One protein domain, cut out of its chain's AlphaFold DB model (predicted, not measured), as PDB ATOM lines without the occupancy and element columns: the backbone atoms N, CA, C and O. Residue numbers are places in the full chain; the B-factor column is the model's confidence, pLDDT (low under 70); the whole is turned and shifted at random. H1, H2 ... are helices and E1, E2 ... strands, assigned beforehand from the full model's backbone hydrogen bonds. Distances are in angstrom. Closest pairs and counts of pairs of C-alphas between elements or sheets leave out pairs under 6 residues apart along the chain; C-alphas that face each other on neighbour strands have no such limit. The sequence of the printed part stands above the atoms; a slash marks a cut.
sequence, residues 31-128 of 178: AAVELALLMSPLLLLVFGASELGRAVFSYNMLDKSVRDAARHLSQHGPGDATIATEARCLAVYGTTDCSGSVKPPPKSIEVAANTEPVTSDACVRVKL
ATOM      1  N   ALA A  31      12.472  92.527 -41.392       84.06
ATOM      2  CA  ALA A  31      12.184  91.230 -40.780       84.06
ATOM      3  C   ALA A  31      12.211  90.067 -41.796       84.06
ATOM      4  O   ALA A  31      12.654  88.967 -41.470       84.06
ATOM      5  N   ALA A  32      11.773  90.299 -43.040       86.19
ATOM      6  CA  ALA A  32      11.856  89.295 -44.101       86.19
ATOM      7  C   ALA A  32      13.308  89.004 -44.517       86.19
ATOM      8  O   ALA A  32      13.639  87.855 -44.803       86.19
ATOM      9  N   VAL A  33      14.181  90.017 -44.520       90.06
ATOM     10  CA  VAL A  33      15.608  89.856 -44.847       90.06
ATOM     11  C   VAL A  33      16.355  89.137 -43.723       90.06
ATOM     12  O   VAL A  33      17.129  88.223 -43.999       90.06
ATOM     13  N   GLU A  34      16.086  89.479 -42.462       90.94
ATOM     14  CA  GLU A  34      16.654  88.774 -41.305       90.94
ATOM     15  C   GLU A  34      16.245  87.296 -41.293       90.94
ATOM     16  O   GLU A  34      17.080  86.410 -41.098       90.94
ATOM     17  N   LEU A  35      14.979  87.005 -41.604       90.31
ATOM     18  CA  LEU A  35      14.505  85.633 -41.753       90.31
ATOM     19  C   LEU A  35      15.145  84.926 -42.952       90.31
ATOM     20  O   LEU A  35      15.479  83.752 -42.837       90.31
ATOM     21  N   ALA A  36      15.333  85.599 -44.090       91.38
ATOM     22  CA  ALA A  36      15.968  85.003 -45.264       91.38
ATOM     23  C   ALA A  36      17.432  84.610 -44.989       91.38
ATOM     24  O   ALA A  36      17.868  83.528 -45.390       91.38
ATOM     25  N   LEU A  37      18.164  85.447 -44.242       93.31
ATOM     26  CA  LEU A  37      19.536  85.164 -43.815       93.31
ATOM     27  C   LEU A  37      19.609  83.982 -42.840       93.31
ATOM     28  O   LEU A  37      20.530  83.179 -42.944       93.31
ATOM     29  N   LEU A  38      18.630  83.831 -41.940       94.50
ATOM     30  CA  LEU A  38      18.540  82.682 -41.025       94.50
ATOM     31  C   LEU A  38      18.002  81.409 -41.698       94.50
ATOM     32  O   LEU A  38      18.402  80.301 -41.345       94.50
ATOM     33  N   MET A  39      17.120  81.547 -42.689       92.25
ATOM     34  CA  MET A  39      16.585  80.425 -43.464       92.25
ATOM     35  C   MET A  39      17.660  79.750 -44.304       92.25
ATOM     36  O   MET A  39      17.624  78.533 -44.456       92.25
ATOM     37  N   SER A  40      18.626  80.506 -44.829       92.38
ATOM     38  CA  SER A  40      19.682  79.959 -45.683       92.38
ATOM     39  C   SER A  40      20.489  78.822 -45.011       92.38
ATOM     40  O   SER A  40      20.513  77.718 -45.564       92.38
ATOM     41  N   PRO A  41      21.064  78.986 -43.798       94.31
ATOM     42  CA  PRO A  41      21.722  77.885 -43.091       94.31
ATOM     43  C   PRO A  41      20.737  76.849 -42.530       94.31
ATOM     44  O   PRO A  41      21.082  75.669 -42.458       94.31
ATOM     45  N   LEU A  42      19.511  77.242 -42.154       93.69
ATOM     46  CA  LEU A  42      18.533  76.302 -41.597       93.69
ATOM     47  C   LEU A  42      18.055  75.289 -42.644       93.69
ATOM     48  O   LEU A  42      17.967  74.100 -42.351       93.69
ATOM     49  N   LEU A  43      17.802  75.737 -43.876       93.31
ATOM     50  CA  LEU A  43      17.451  74.857 -44.989       93.31
ATOM     51  C   LEU A  43      18.596  73.895 -45.302       93.31
ATOM     52  O   LEU A  43      18.354  72.700 -45.450       93.31
ATOM     53  N   LEU A  44      19.840  74.383 -45.333       94.69
ATOM     54  CA  LEU A  44      21.010  73.531 -45.555       94.69
ATOM     55  C   LEU A  44      21.123  72.429 -44.491       94.69
ATOM     56  O   LEU A  44      21.409  71.280 -44.822       94.69
ATOM     57  N   LEU A  45      20.832  72.749 -43.229       95.12
ATOM     58  CA  LEU A  45      20.855  71.780 -42.136       95.12
ATOM     59  C   LEU A  45      19.699  70.772 -42.218       95.12
ATOM     60  O   LEU A  45      19.910  69.587 -41.973       95.12
ATOM     61  N   VAL A  46      18.500  71.211 -42.615       95.00
ATOM     62  CA  VAL A  46      17.339  70.326 -42.820       95.00
ATOM     63  C   VAL A  46      17.576  69.362 -43.981       95.00
ATOM     64  O   VAL A  46      17.381  68.162 -43.804       95.00
ATOM     65  N   PHE A  47      18.042  69.849 -45.135       92.12
ATOM     66  CA  PHE A  47      18.362  68.994 -46.283       92.12
ATOM     67  C   PHE A  47      19.536  68.053 -45.986       92.12
ATOM     68  O   PHE A  47      19.497  66.873 -46.334       92.12
ATOM     69  N   GLY A  48      20.563  68.536 -45.281       90.94
ATOM     70  CA  GLY A  48      21.668  67.689 -44.830       90.94
ATOM     71  C   GLY A  48      21.198  66.576 -43.888       90.94
ATOM     72  O   GLY A  48      21.551  65.411 -44.071       90.94
ATOM     73  N   ALA A  49      20.353  66.908 -42.909       92.44
ATOM     74  CA  ALA A  49      19.799  65.940 -41.969       92.44
ATOM     75  C   ALA A  49      18.816  64.962 -42.631       92.44
ATOM     76  O   ALA A  49      18.782  63.797 -42.237       92.44
ATOM     77  N   SER A  50      18.039  65.384 -43.636       87.75
ATOM     78  CA  SER A  50      17.108  64.494 -44.339       87.75
ATOM     79  C   SER A  50      17.839  63.440 -45.167       87.75
ATOM     80  O   SER A  50      17.478  62.262 -45.116       87.75
ATOM     81  N   GLU A  51      18.901  63.836 -45.870       82.62
ATOM     82  CA  GLU A  51      19.716  62.905 -46.656       82.62
ATOM     83  C   GLU A  51      20.494  61.942 -45.746       82.62
ATOM     84  O   GLU A  51      20.492  60.728 -45.973       82.62
ATOM     85  N   LEU A  52      21.072  62.445 -44.646       86.38
ATOM     86  CA  LEU A  52      21.743  61.597 -43.655       86.38
ATOM     87  C   LEU A  52      20.756  60.648 -42.954       86.38
ATOM     88  O   LEU A  52      21.043  59.465 -42.773       86.38
ATOM     89  N   GLY A  53      19.569  61.141 -42.597       82.69
ATOM     90  CA  GLY A  53      18.520  60.354 -41.952       82.69
ATOM     91  C   GLY A  53      18.047  59.197 -42.828       82.69
ATOM     92  O   GLY A  53      17.887  58.075 -42.345       82.69
ATOM     93  N   ARG A  54      17.905  59.427 -44.137       80.50
ATOM     94  CA  ARG A  54      17.555  58.378 -45.103       80.50
ATOM     95  C   ARG A  54      18.650  57.312 -45.233       80.50
ATOM     96  O   ARG A  54      18.335  56.121 -45.344       80.50
ATOM     97  N   ALA A  55      19.919  57.715 -45.189       75.06
ATOM     98  CA  ALA A  55      21.046  56.786 -45.217       75.06
ATOM     99  C   ALA A  55      21.076  55.896 -43.960       75.06
ATOM    100  O   ALA A  55      21.137  54.669 -44.066       75.06
ATOM    101  N   VAL A  56      20.934  56.496 -42.774       82.81
ATOM    102  CA  VAL A  56      20.906  55.774 -41.489       82.81
ATOM    103  C   VAL A  56      19.688  54.850 -41.380       82.81
ATOM    104  O   VAL A  56      19.800  53.730 -40.881       82.81
ATOM    105  N   PHE A  57      18.526  55.276 -41.879       81.88
ATOM    106  CA  PHE A  57      17.327  54.437 -41.912       81.88
ATOM    107  C   PHE A  57      17.553  53.147 -42.712       81.88
ATOM    108  O   PHE A  57      17.200  52.061 -42.254       81.88
ATOM    109  N   SER A  58      18.208  53.249 -43.869       75.62
ATOM    110  CA  SER A  58      18.488  52.094 -44.730       75.62
ATOM    111  C   SER A  58      19.441  51.088 -44.070       75.62
ATOM    112  O   SER A  58      19.267  49.884 -44.234       75.62
ATOM    113  N   TYR A  59      20.409  51.555 -43.273       76.94
ATOM    114  CA  TYR A  59      21.323  50.681 -42.529       76.94
ATOM    115  C   TYR A  59      20.606  49.876 -41.437       76.94
ATOM    116  O   TYR A  59      20.722  48.653 -41.369       76.94
ATOM    117  N   ASN A  60      19.813  50.554 -40.603       83.94
ATOM    118  CA  ASN A  60      19.120  49.904 -39.489       83.94
ATOM    119  C   ASN A  60      18.074  48.888 -39.962       83.94
ATOM    120  O   ASN A  60      17.841  47.878 -39.298       83.94
ATOM    121  N   MET A  61      17.449  49.136 -41.115       80.50
ATOM    122  CA  MET A  61      16.512  48.189 -41.718       80.50
ATOM    123  C   MET A  61      17.195  46.879 -42.134       80.50
ATOM    124  O   MET A  61      16.585  45.818 -41.978       80.50
ATOM    125  N   LEU A  62      18.451  46.945 -42.591       78.94
ATOM    126  CA  LEU A  62      19.247  45.772 -42.952       78.94
ATOM    127  C   LEU A  62      19.716  44.990 -41.715       78.94
ATOM    128  O   LEU A  62      19.553  43.773 -41.680       78.94
ATOM    129  N   ASP A  63      20.235  45.662 -40.677       82.25
ATOM    130  CA  ASP A  63      20.633  44.978 -39.428       82.25
ATOM    131  C   ASP A  63      19.445  44.229 -38.813       82.25
ATOM    132  O   ASP A  63      19.553  43.075 -38.393       82.25
ATOM    133  N   LYS A  64      18.272  44.871 -38.837       82.94
ATOM    134  CA  LYS A  64      17.047  44.284 -38.309       82.94
ATOM    135  C   LYS A  64      16.622  43.036 -39.084       82.94
ATOM    136  O   LYS A  64      16.297  42.036 -38.456       82.94
ATOM    137  N   SER A  65      16.655  43.055 -40.420       81.94
ATOM    138  CA  SER A  65      16.261  41.878 -41.207       81.94
ATOM    139  C   SER A  65      17.250  40.716 -41.086       81.94
ATOM    140  O   SER A  65      16.822  39.565 -41.008       81.94
ATOM    141  N   VAL A  66      18.556  40.995 -41.006       82.81
ATOM    142  CA  VAL A  66      19.587  39.964 -40.793       82.81
ATOM    143  C   VAL A  66      19.429  39.311 -39.426       82.81
ATOM    144  O   VAL A  66      19.472  38.086 -39.316       82.81
ATOM    145  N   ARG A  67      19.206  40.110 -38.378       84.06
ATOM    146  CA  ARG A  67      19.010  39.594 -37.020       84.06
ATOM    147  C   ARG A  67      17.750  38.736 -36.903       84.06
ATOM    148  O   ARG A  67      17.796  37.695 -36.250       84.06
ATOM    149  N   ASP A  68      16.657  39.144 -37.547       87.19
ATOM    150  CA  ASP A  68      15.410  38.372 -37.573       87.19
ATOM    151  C   ASP A  68      15.606  37.024 -38.292       87.19
ATOM    152  O   ASP A  68      15.211  35.982 -37.767       87.19
ATOM    153  N   ALA A  69      16.305  37.011 -39.433       82.88
ATOM    154  CA  ALA A  69      16.636  35.777 -40.149       82.88
ATOM    155  C   ALA A  69      17.571  34.854 -39.343       82.88
ATOM    156  O   ALA A  69      17.350  33.645 -39.284       82.88
ATOM    157  N   ALA A  70      18.589  35.409 -38.678       82.69
ATOM    158  CA  ALA A  70      19.510  34.641 -37.840       82.69
ATOM    159  C   ALA A  70      18.798  34.003 -36.640       82.69
ATOM    160  O   ALA A  70      19.041  32.838 -36.313       82.69
ATOM    161  N   ARG A  71      17.878  34.740 -35.999       86.50
ATOM    162  CA  ARG A  71      17.026  34.191 -34.940       86.50
ATOM    163  C   ARG A  71      16.144  33.056 -35.461       86.50
ATOM    164  O   ARG A  71      16.047  32.043 -34.776       86.50
ATOM    165  N   HIS A  72      15.551  33.201 -36.649       85.00
ATOM    166  CA  HIS A  72      14.724  32.156 -37.269       85.00
ATOM    167  C   HIS A  72      15.512  30.866 -37.504       85.00
ATOM    168  O   HIS A  72      15.056  29.789 -37.132       85.00
ATOM    169  N   LEU A  73      16.738  30.975 -38.022       83.25
ATOM    170  CA  LEU A  73      17.635  29.826 -38.190       83.25
ATOM    171  C   LEU A  73      18.053  29.207 -36.855       83.25
ATOM    172  O   LEU A  73      18.169  27.997 -36.761       83.25
ATOM    173  N   SER A  74      18.249  30.020 -35.816       83.44
ATOM    174  CA  SER A  74      18.665  29.531 -34.492       83.44
ATOM    175  C   SER A  74      17.553  28.774 -33.757       83.44
ATOM    176  O   SER A  74      17.828  27.989 -32.855       83.44
ATOM    177  N   GLN A  75      16.291  29.034 -34.108       87.31
ATOM    178  CA  GLN A  75      15.128  28.339 -33.553       87.31
ATOM    179  C   GLN A  75      14.886  26.966 -34.193       87.31
ATOM    180  O   GLN A  75      14.108  26.182 -33.652       87.31
ATOM    181  N   HIS A  76      15.553  26.667 -35.306       83.69
ATOM    182  CA  HIS A  76      15.356  25.452 -36.085       83.69
ATOM    183  C   HIS A  76      16.664  24.658 -36.198       83.69
ATOM    184  O   HIS A  76      17.763  25.204 -36.109       83.69
ATOM    185  N   GLY A  77      16.552  23.340 -36.360       74.06
ATOM    186  CA  GLY A  77      17.717  22.473 -36.520       74.06
ATOM    187  C   GLY A  77      18.448  22.724 -37.848       74.06
ATOM    188  O   GLY A  77      17.823  23.115 -38.837       74.06
ATOM    189  N   PRO A  78      19.772  22.501 -37.909       71.81
ATOM    190  CA  PRO A  78      20.501  22.562 -39.169       71.81
ATOM    191  C   PRO A  78      20.083  21.407 -40.094       71.81
ATOM    192  O   PRO A  78      19.955  20.270 -39.645       71.81
ATOM    193  N   GLY A  79      19.935  21.685 -41.393       70.00
ATOM    194  CA  GLY A  79      19.712  20.665 -42.431       70.00
ATOM    195  C   GLY A  79      18.400  20.792 -43.211       70.00
ATOM    196  O   GLY A  79      18.292  20.217 -44.292       70.00
ATOM    197  N   ASP A  80      17.446  21.596 -42.732       73.88
ATOM    198  CA  ASP A  80      16.160  21.785 -43.408       73.88
ATOM    199  C   ASP A  80      16.212  22.906 -44.456       73.88
ATOM    200  O   ASP A  80      16.292  24.100 -44.147       73.88
ATOM    201  N   ALA A  81      16.120  22.523 -45.733       76.19
ATOM    202  CA  ALA A  81      16.148  23.458 -46.859       76.19
ATOM    203  C   ALA A  81      14.958  24.439 -46.859       76.19
ATOM    204  O   ALA A  81      15.096  25.572 -47.316       76.19
ATOM    205  N   THR A  82      13.807  24.036 -46.315       83.31
ATOM    206  CA  THR A  82      12.600  24.870 -46.193       83.31
ATOM    207  C   THR A  82      12.809  26.036 -45.228       83.31
ATOM    208  O   THR A  82      12.516  27.184 -45.560       83.31
ATOM    209  N   ILE A  83      13.411  25.771 -44.071       79.81
ATOM    210  CA  ILE A  83      13.745  26.795 -43.077       79.81
ATOM    211  C   ILE A  83      14.817  27.745 -43.619       79.81
ATOM    212  O   ILE A  83      14.746  28.957 -43.411       79.81
ATOM    213  N   ALA A  84      15.783  27.222 -44.379       74.62
ATOM    214  CA  ALA A  84      16.776  28.053 -45.053       74.62
ATOM    215  C   ALA A  84      16.131  28.997 -46.087       74.62
ATOM    216  O   ALA A  84      16.509  30.169 -46.176       74.62
ATOM    217  N   THR A  85      15.133  28.523 -46.845       79.06
ATOM    218  CA  THR A  85      14.376  29.379 -47.772       79.06
ATOM    219  C   THR A  85      13.526  30.420 -47.049       79.06
ATOM    220  O   THR A  85      13.501  31.575 -47.466       79.06
ATOM    221  N   GLU A  86      12.911  30.060 -45.927       82.00
ATOM    222  CA  GLU A  86      12.098  30.962 -45.112       82.00
ATOM    223  C   GLU A  86      12.941  32.068 -44.457       82.00
ATOM    224  O   GLU A  86      12.600  33.249 -44.526       82.00
ATOM    225  N   ALA A  87      14.105  31.720 -43.901       78.50
ATOM    226  CA  ALA A  87      15.059  32.685 -43.357       78.50
ATOM    227  C   ALA A  87      15.555  33.666 -44.430       78.50
ATOM    228  O   ALA A  87      15.727  34.862 -44.174       78.50
ATOM    229  N   ARG A  88      15.740  33.179 -45.662       76.62
ATOM    230  CA  ARG A  88      16.053  34.024 -46.817       76.62
ATOM    231  C   ARG A  88      14.900  34.971 -47.154       76.62
ATOM    232  O   ARG A  88      15.155  36.151 -47.407       76.62
ATOM    233  N   CYS A  89      13.659  34.491 -47.133       81.50
ATOM    234  CA  CYS A  89      12.485  35.334 -47.331       81.50
ATOM    235  C   CYS A  89      12.395  36.436 -46.261       81.50
ATOM    236  O   CYS A  89      12.205  37.607 -46.596       81.50
ATOM    237  N   LEU A  90      12.658  36.104 -44.993       82.31
ATOM    238  CA  LEU A  90      12.663  37.059 -43.882       82.31
ATOM    239  C   LEU A  90      13.739  38.143 -44.035       82.31
ATOM    240  O   LEU A  90      13.481  39.317 -43.758       82.31
ATOM    241  N   ALA A  91      14.926  37.785 -44.526       78.38
ATOM    242  CA  ALA A  91      16.012  38.741 -44.741       78.38
ATOM    243  C   ALA A  91      15.690  39.780 -45.837       78.38
ATOM    244  O   ALA A  91      16.068  40.947 -45.702       78.38
ATOM    245  N   VAL A  92      14.992  39.369 -46.906       78.62
ATOM    246  CA  VAL A  92      14.721  40.200 -48.099       78.62
ATOM    247  C   VAL A  92      13.373  40.921 -48.020       78.62
ATOM    248  O   VAL A  92      13.288  42.120 -48.292       78.62
ATOM    249  N   TYR A  93      12.322  40.197 -47.646       81.69
ATOM    250  CA  TYR A  93      10.932  40.664 -47.660       81.69
ATOM    251  C   TYR A  93      10.408  40.967 -46.250       81.69
ATOM    252  O   TYR A  93       9.455  41.722 -46.088       81.69
ATOM    253  N   GLY A  94      11.056  40.442 -45.204       81.56
ATOM    254  CA  GLY A  94      10.551  40.541 -43.831       81.56
ATOM    255  C   GLY A  94       9.380  39.603 -43.539       81.56
ATOM    256  O   GLY A  94       8.746  39.753 -42.499       81.56
ATOM    257  N   THR A  95       9.103  38.662 -44.441       85.12
ATOM    258  CA  THR A  95       8.020  37.679 -44.366       85.12
ATOM    259  C   THR A  95       8.570  36.283 -44.651       85.12
ATOM    260  O   THR A  95       9.614  36.134 -45.285       85.12
ATOM    261  N   THR A  96       7.904  35.248 -44.152       85.62
ATOM    262  CA  THR A  96       8.336  33.845 -44.270       85.62
ATOM    263  C   THR A  96       7.968  33.221 -45.619       85.62
ATOM    264  O   THR A  96       8.622  32.300 -46.095       85.62
ATOM    265  N   ASP A  97       6.961  33.779 -46.281       85.25
ATOM    266  CA  ASP A  97       6.391  33.352 -47.557       85.25
ATOM    267  C   ASP A  97       6.941  34.139 -48.761       85.25
ATOM    268  O   ASP A  97       6.415  34.035 -49.868       85.25
ATOM    269  N   CYS A  98       7.999  34.938 -48.560       81.38
ATOM    270  CA  CYS A  98       8.586  35.812 -49.583       81.38
ATOM    271  C   CYS A  98       7.573  36.802 -50.199       81.38
ATOM    272  O   CYS A  98       7.808  37.344 -51.282       81.38
ATOM    273  N   SER A  99       6.441  37.050 -49.534       77.06
ATOM    274  CA  SER A  99       5.419  37.961 -50.034       77.06
ATOM    275  C   SER A  99       5.710  39.403 -49.617       77.06
ATOM    276  O   SER A  99       6.242  39.678 -48.540       77.06
ATOM    277  N   GLY A 100       5.355  40.350 -50.486       73.62
ATOM    278  CA  GLY A 100       5.453  41.781 -50.206       73.62
ATOM    279  C   GLY A 100       6.636  42.492 -50.863       73.62
ATOM    280  O   GLY A 100       7.305  41.984 -51.764       73.62
ATOM    281  N   SER A 101       6.841  43.739 -50.446       68.94
ATOM    282  CA  SER A 101       7.860  44.625 -51.009       68.94
ATOM    283  C   SER A 101       9.222  44.366 -50.371       68.94
ATOM    284  O   SER A 101       9.342  44.303 -49.150       68.94
ATOM    285  N   VAL A 102      10.261  44.287 -51.204       70.56
ATOM    286  CA  VAL A 102      11.657  44.143 -50.762       70.56
ATOM    287  C   VAL A 102      12.043  45.289 -49.818       70.56
ATOM    288  O   VAL A 102      11.781  46.459 -50.123       70.56
ATOM    289  N   LYS A 103      12.689  44.965 -48.689       67.19
ATOM    290  CA  LYS A 103      13.191  45.969 -47.741       67.19
ATOM    291  C   LYS A 103      14.312  46.811 -48.386       67.19
ATOM    292  O   LYS A 103      15.212  46.242 -48.998       67.19
ATOM    293  N   PRO A 104      14.285  48.152 -48.259       58.12
ATOM    294  CA  PRO A 104      15.366  49.031 -48.724       58.12
ATOM    295  C   PRO A 104      16.698  48.748 -48.003       58.12
ATOM    296  O   PRO A 104      16.646  48.371 -46.828       58.12
ATOM    297  N   PRO A 105      17.877  48.998 -48.622       55.78
ATOM    298  CA  PRO A 105      18.140  49.736 -49.878       55.78
ATOM    299  C   PRO A 105      18.030  48.852 -51.158       55.78
ATOM    300  O   PRO A 105      17.656  47.689 -51.044       55.78
ATOM    301  N   PRO A 106      18.174  49.389 -52.395       49.78
ATOM    302  CA  PRO A 106      17.362  48.961 -53.534       49.78
ATOM    303  C   PRO A 106      17.655  47.546 -54.049       49.78
ATOM    304  O   PRO A 106      18.797  47.162 -54.270       49.78
ATOM    305  N   LYS A 107      16.544  46.848 -54.329       40.34
ATOM    306  CA  LYS A 107      16.232  45.941 -55.457       40.34
ATOM    307  C   LYS A 107      17.153  44.788 -55.808       40.34
ATOM    308  O   LYS A 107      16.871  44.073 -56.767       40.34
ATOM    309  N   SER A 108      18.205  44.564 -55.052       41.88
ATOM    310  CA  SER A 108      19.142  43.538 -55.419       41.88
ATOM    311  C   SER A 108      19.884  43.136 -54.150       41.88
ATOM    312  O   SER A 108      20.920  43.695 -53.803       41.88
ATOM    313  N   ILE A 109      19.279  42.200 -53.419       43.53
ATOM    314  CA  ILE A 109      19.920  41.387 -52.390       43.53
ATOM    315  C   ILE A 109      19.798  39.950 -52.898       43.53
ATOM    316  O   ILE A 109      18.752  39.314 -52.774       43.53
ATOM    317  N   GLU A 110      20.854  39.440 -53.526       39.16
ATOM    318  CA  GLU A 110      20.965  38.012 -53.795       39.16
ATOM    319  C   GLU A 110      21.414  37.349 -52.497       39.16
ATOM    320  O   GLU A 110      22.599  37.255 -52.187       39.16
ATOM    321  N   VAL A 111      20.451  36.919 -51.685       38.31
ATOM    322  CA  VAL A 111      20.751  36.023 -50.567       38.31
ATOM    323  C   VAL A 111      21.097  34.658 -51.155       38.31
ATOM    324  O   VAL A 111      20.210  33.901 -51.529       38.31
ATOM    325  N   ALA A 112      22.376  34.334 -51.295       37.44
ATOM    326  CA  ALA A 112      22.771  32.977 -51.646       37.44
ATOM    327  C   ALA A 112      22.703  32.133 -50.367       37.44
ATOM    328  O   ALA A 112      23.555  32.250 -49.489       37.44
ATOM    329  N   ALA A 113      21.654  31.318 -50.232       34.84
ATOM    330  CA  ALA A 113      21.719  30.160 -49.354       34.84
ATOM    331  C   ALA A 113      22.551  29.128 -50.114       34.84
ATOM    332  O   ALA A 113      22.072  28.536 -51.082       34.84
ATOM    333  N   ASN A 114      23.822  28.992 -49.756       34.66
ATOM    334  CA  ASN A 114      24.668  27.969 -50.346       34.66
ATOM    335  C   ASN A 114      24.101  26.619 -49.894       34.66
ATOM    336  O   ASN A 114      24.289  26.221 -48.750       34.66
ATOM    337  N   THR A 115      23.389  25.920 -50.775       35.19
ATOM    338  CA  THR A 115      23.012  24.509 -50.605       35.19
ATOM    339  C   THR A 115      24.216  23.605 -50.875       35.19
ATOM    340  O   THR A 115      24.118  22.636 -51.623       35.19
ATOM    341  N   GLU A 116      25.375  23.941 -50.313       41.34
ATOM    342  CA  GLU A 116      26.453  22.969 -50.153       41.34
ATOM    343  C   GLU A 116      26.248  22.293 -48.793       41.34
ATOM    344  O   GLU A 116      25.823  22.964 -47.846       41.34
ATOM    345  N   PRO A 117      26.464  20.969 -48.686       36.16
ATOM    346  CA  PRO A 117      26.233  20.244 -47.448       36.16
ATOM    347  C   PRO A 117      27.024  20.915 -46.328       36.16
ATOM    348  O   PRO A 117      28.247  21.034 -46.393       36.16
ATOM    349  N   VAL A 118      26.282  21.384 -45.325       39.91
ATOM    350  CA  VAL A 118      26.780  22.103 -44.157       39.91
ATOM    351  C   VAL A 118      27.804  21.230 -43.445       39.91
ATOM    352  O   VAL A 118      27.480  20.426 -42.576       39.91
ATOM    353  N   THR A 119      29.070  21.419 -43.786       36.84
ATOM    354  CA  THR A 119      30.163  21.184 -42.856       36.84
ATOM    355  C   THR A 119      30.349  22.494 -42.098       36.84
ATOM    356  O   THR A 119      31.171  23.343 -42.419       36.84
ATOM    357  N   SER A 120      29.489  22.642 -41.084       40.75
ATOM    358  CA  SER A 120      29.669  23.490 -39.899       40.75
ATOM    359  C   SER A 120      29.649  25.023 -40.023       40.75
ATOM    360  O   SER A 120      30.285  25.655 -39.198       40.75
ATOM    361  N   ASP A 121      28.868  25.635 -40.923       42.31
ATOM    362  CA  ASP A 121      28.448  27.047 -40.760       42.31
ATOM    363  C   ASP A 121      27.203  27.391 -41.608       42.31
ATOM    364  O   ASP A 121      27.275  27.561 -42.825       42.31
ATOM    365  N   ALA A 122      26.031  27.525 -40.976       43.94
ATOM    366  CA  ALA A 122      24.820  28.031 -41.631       43.94
ATOM    367  C   ALA A 122      24.877  29.567 -41.712       43.94
ATOM    368  O   ALA A 122      24.336  30.273 -40.864       43.94
ATOM    369  N   CYS A 123      25.575  30.101 -42.713       46.00
ATOM    370  CA  CYS A 123      25.716  31.545 -42.902       46.00
ATOM    371  C   CYS A 123      24.741  32.090 -43.953       46.00
ATOM    372  O   CYS A 123      24.742  31.669 -45.109       46.00
ATOM    373  N   VAL A 124      23.958  33.105 -43.574       44.41
ATOM    374  CA  VAL A 124      23.174  33.910 -44.523       44.41
ATOM    375  C   VAL A 124      24.126  34.882 -45.218       44.41
ATOM    376  O   VAL A 124      24.485  35.926 -44.675       44.41
ATOM    377  N   ARG A 125      24.563  34.546 -46.436       47.09
ATOM    378  CA  ARG A 125      25.365  35.450 -47.269       47.09
ATOM    379  C   ARG A 125      24.445  36.439 -47.973       47.09
ATOM    380  O   ARG A 125      23.804  36.127 -48.973       47.09
ATOM    381  N   VAL A 126      24.404  37.657 -47.445       40.69
ATOM    382  CA  VAL A 126      23.736  38.801 -48.070       40.69
ATOM    383  C   VAL A 126      24.674  39.365 -49.138       40.69
ATOM    384  O   VAL A 126      25.594  40.122 -48.833       40.69
ATOM    385  N   LYS A 127      24.485  38.977 -50.402       40.44
ATOM    386  CA  LYS A 127      25.186  39.608 -51.524       40.44
ATOM    387  C   LYS A 127      24.348  40.793 -51.977       40.44
ATOM    388  O   LYS A 127      23.185  40.612 -52.316       40.44
ATOM    389  N   LEU A 128      24.912  41.997 -51.970       41.12
ATOM    390  CA  LEU A 128      24.286  43.163 -52.594       41.12
ATOM    391  C   LEU A 128      24.644  43.143 -54.083       41.12
ATOM    392  O   LEU A 128      25.823  43.310 -54.413       41.12
TER     393      LEU A 128
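AT A GLANCE: This is residues 31 to 128 of the 178 residues of an uncharacterized protein of Mitsuaria sp. TWR114 (UniProt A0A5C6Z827). One long helix, H1, makes a rod: residues 31 to 53 stick out alone, and beside its far end H2 folds back, with the small strand hairpin E1 and E2 near H2. The 98 printed residues run H1, H2, E1, E2, mostly helix, the sheet antiparallel. The whole is extended, radius of gyration of the C-alphas 20.6 A, spanning 71 by 26 by 22 A.

HOW THE PARTS SIT: Start at H1, residues 31 to 74, with a kink of 35 degrees near residue 38. Its residues 62 to 73 alone touch H2, residues 81 to 92, closest at the C-alphas of Ala 69 and Ala 87, 4.7 A. This helical hairpin runs opposite ways at a shallow tilt of 5 degrees. Every O i to N i+4 pair is within hydrogen-bond range in H2, 39 of 40 in H1. E1, residues 110 to 112, and E2, residues 125 to 127, form an antiparallel hairpin; look at N 110 and O 127, 2.9 A.

IN THESE COORDINATES: Find C-alpha 31 at (12.184, 91.230, -40.780); H1 runs 62.4 A. H2 runs 16.8 A to C-alpha 92 at (14.721, 40.200, -48.099).

THE WHOLE: The printed part has no cut. Links H2 to E1 and E1 to E2 are long. pLDDT is under 70 at residues 101 and 103 to 128.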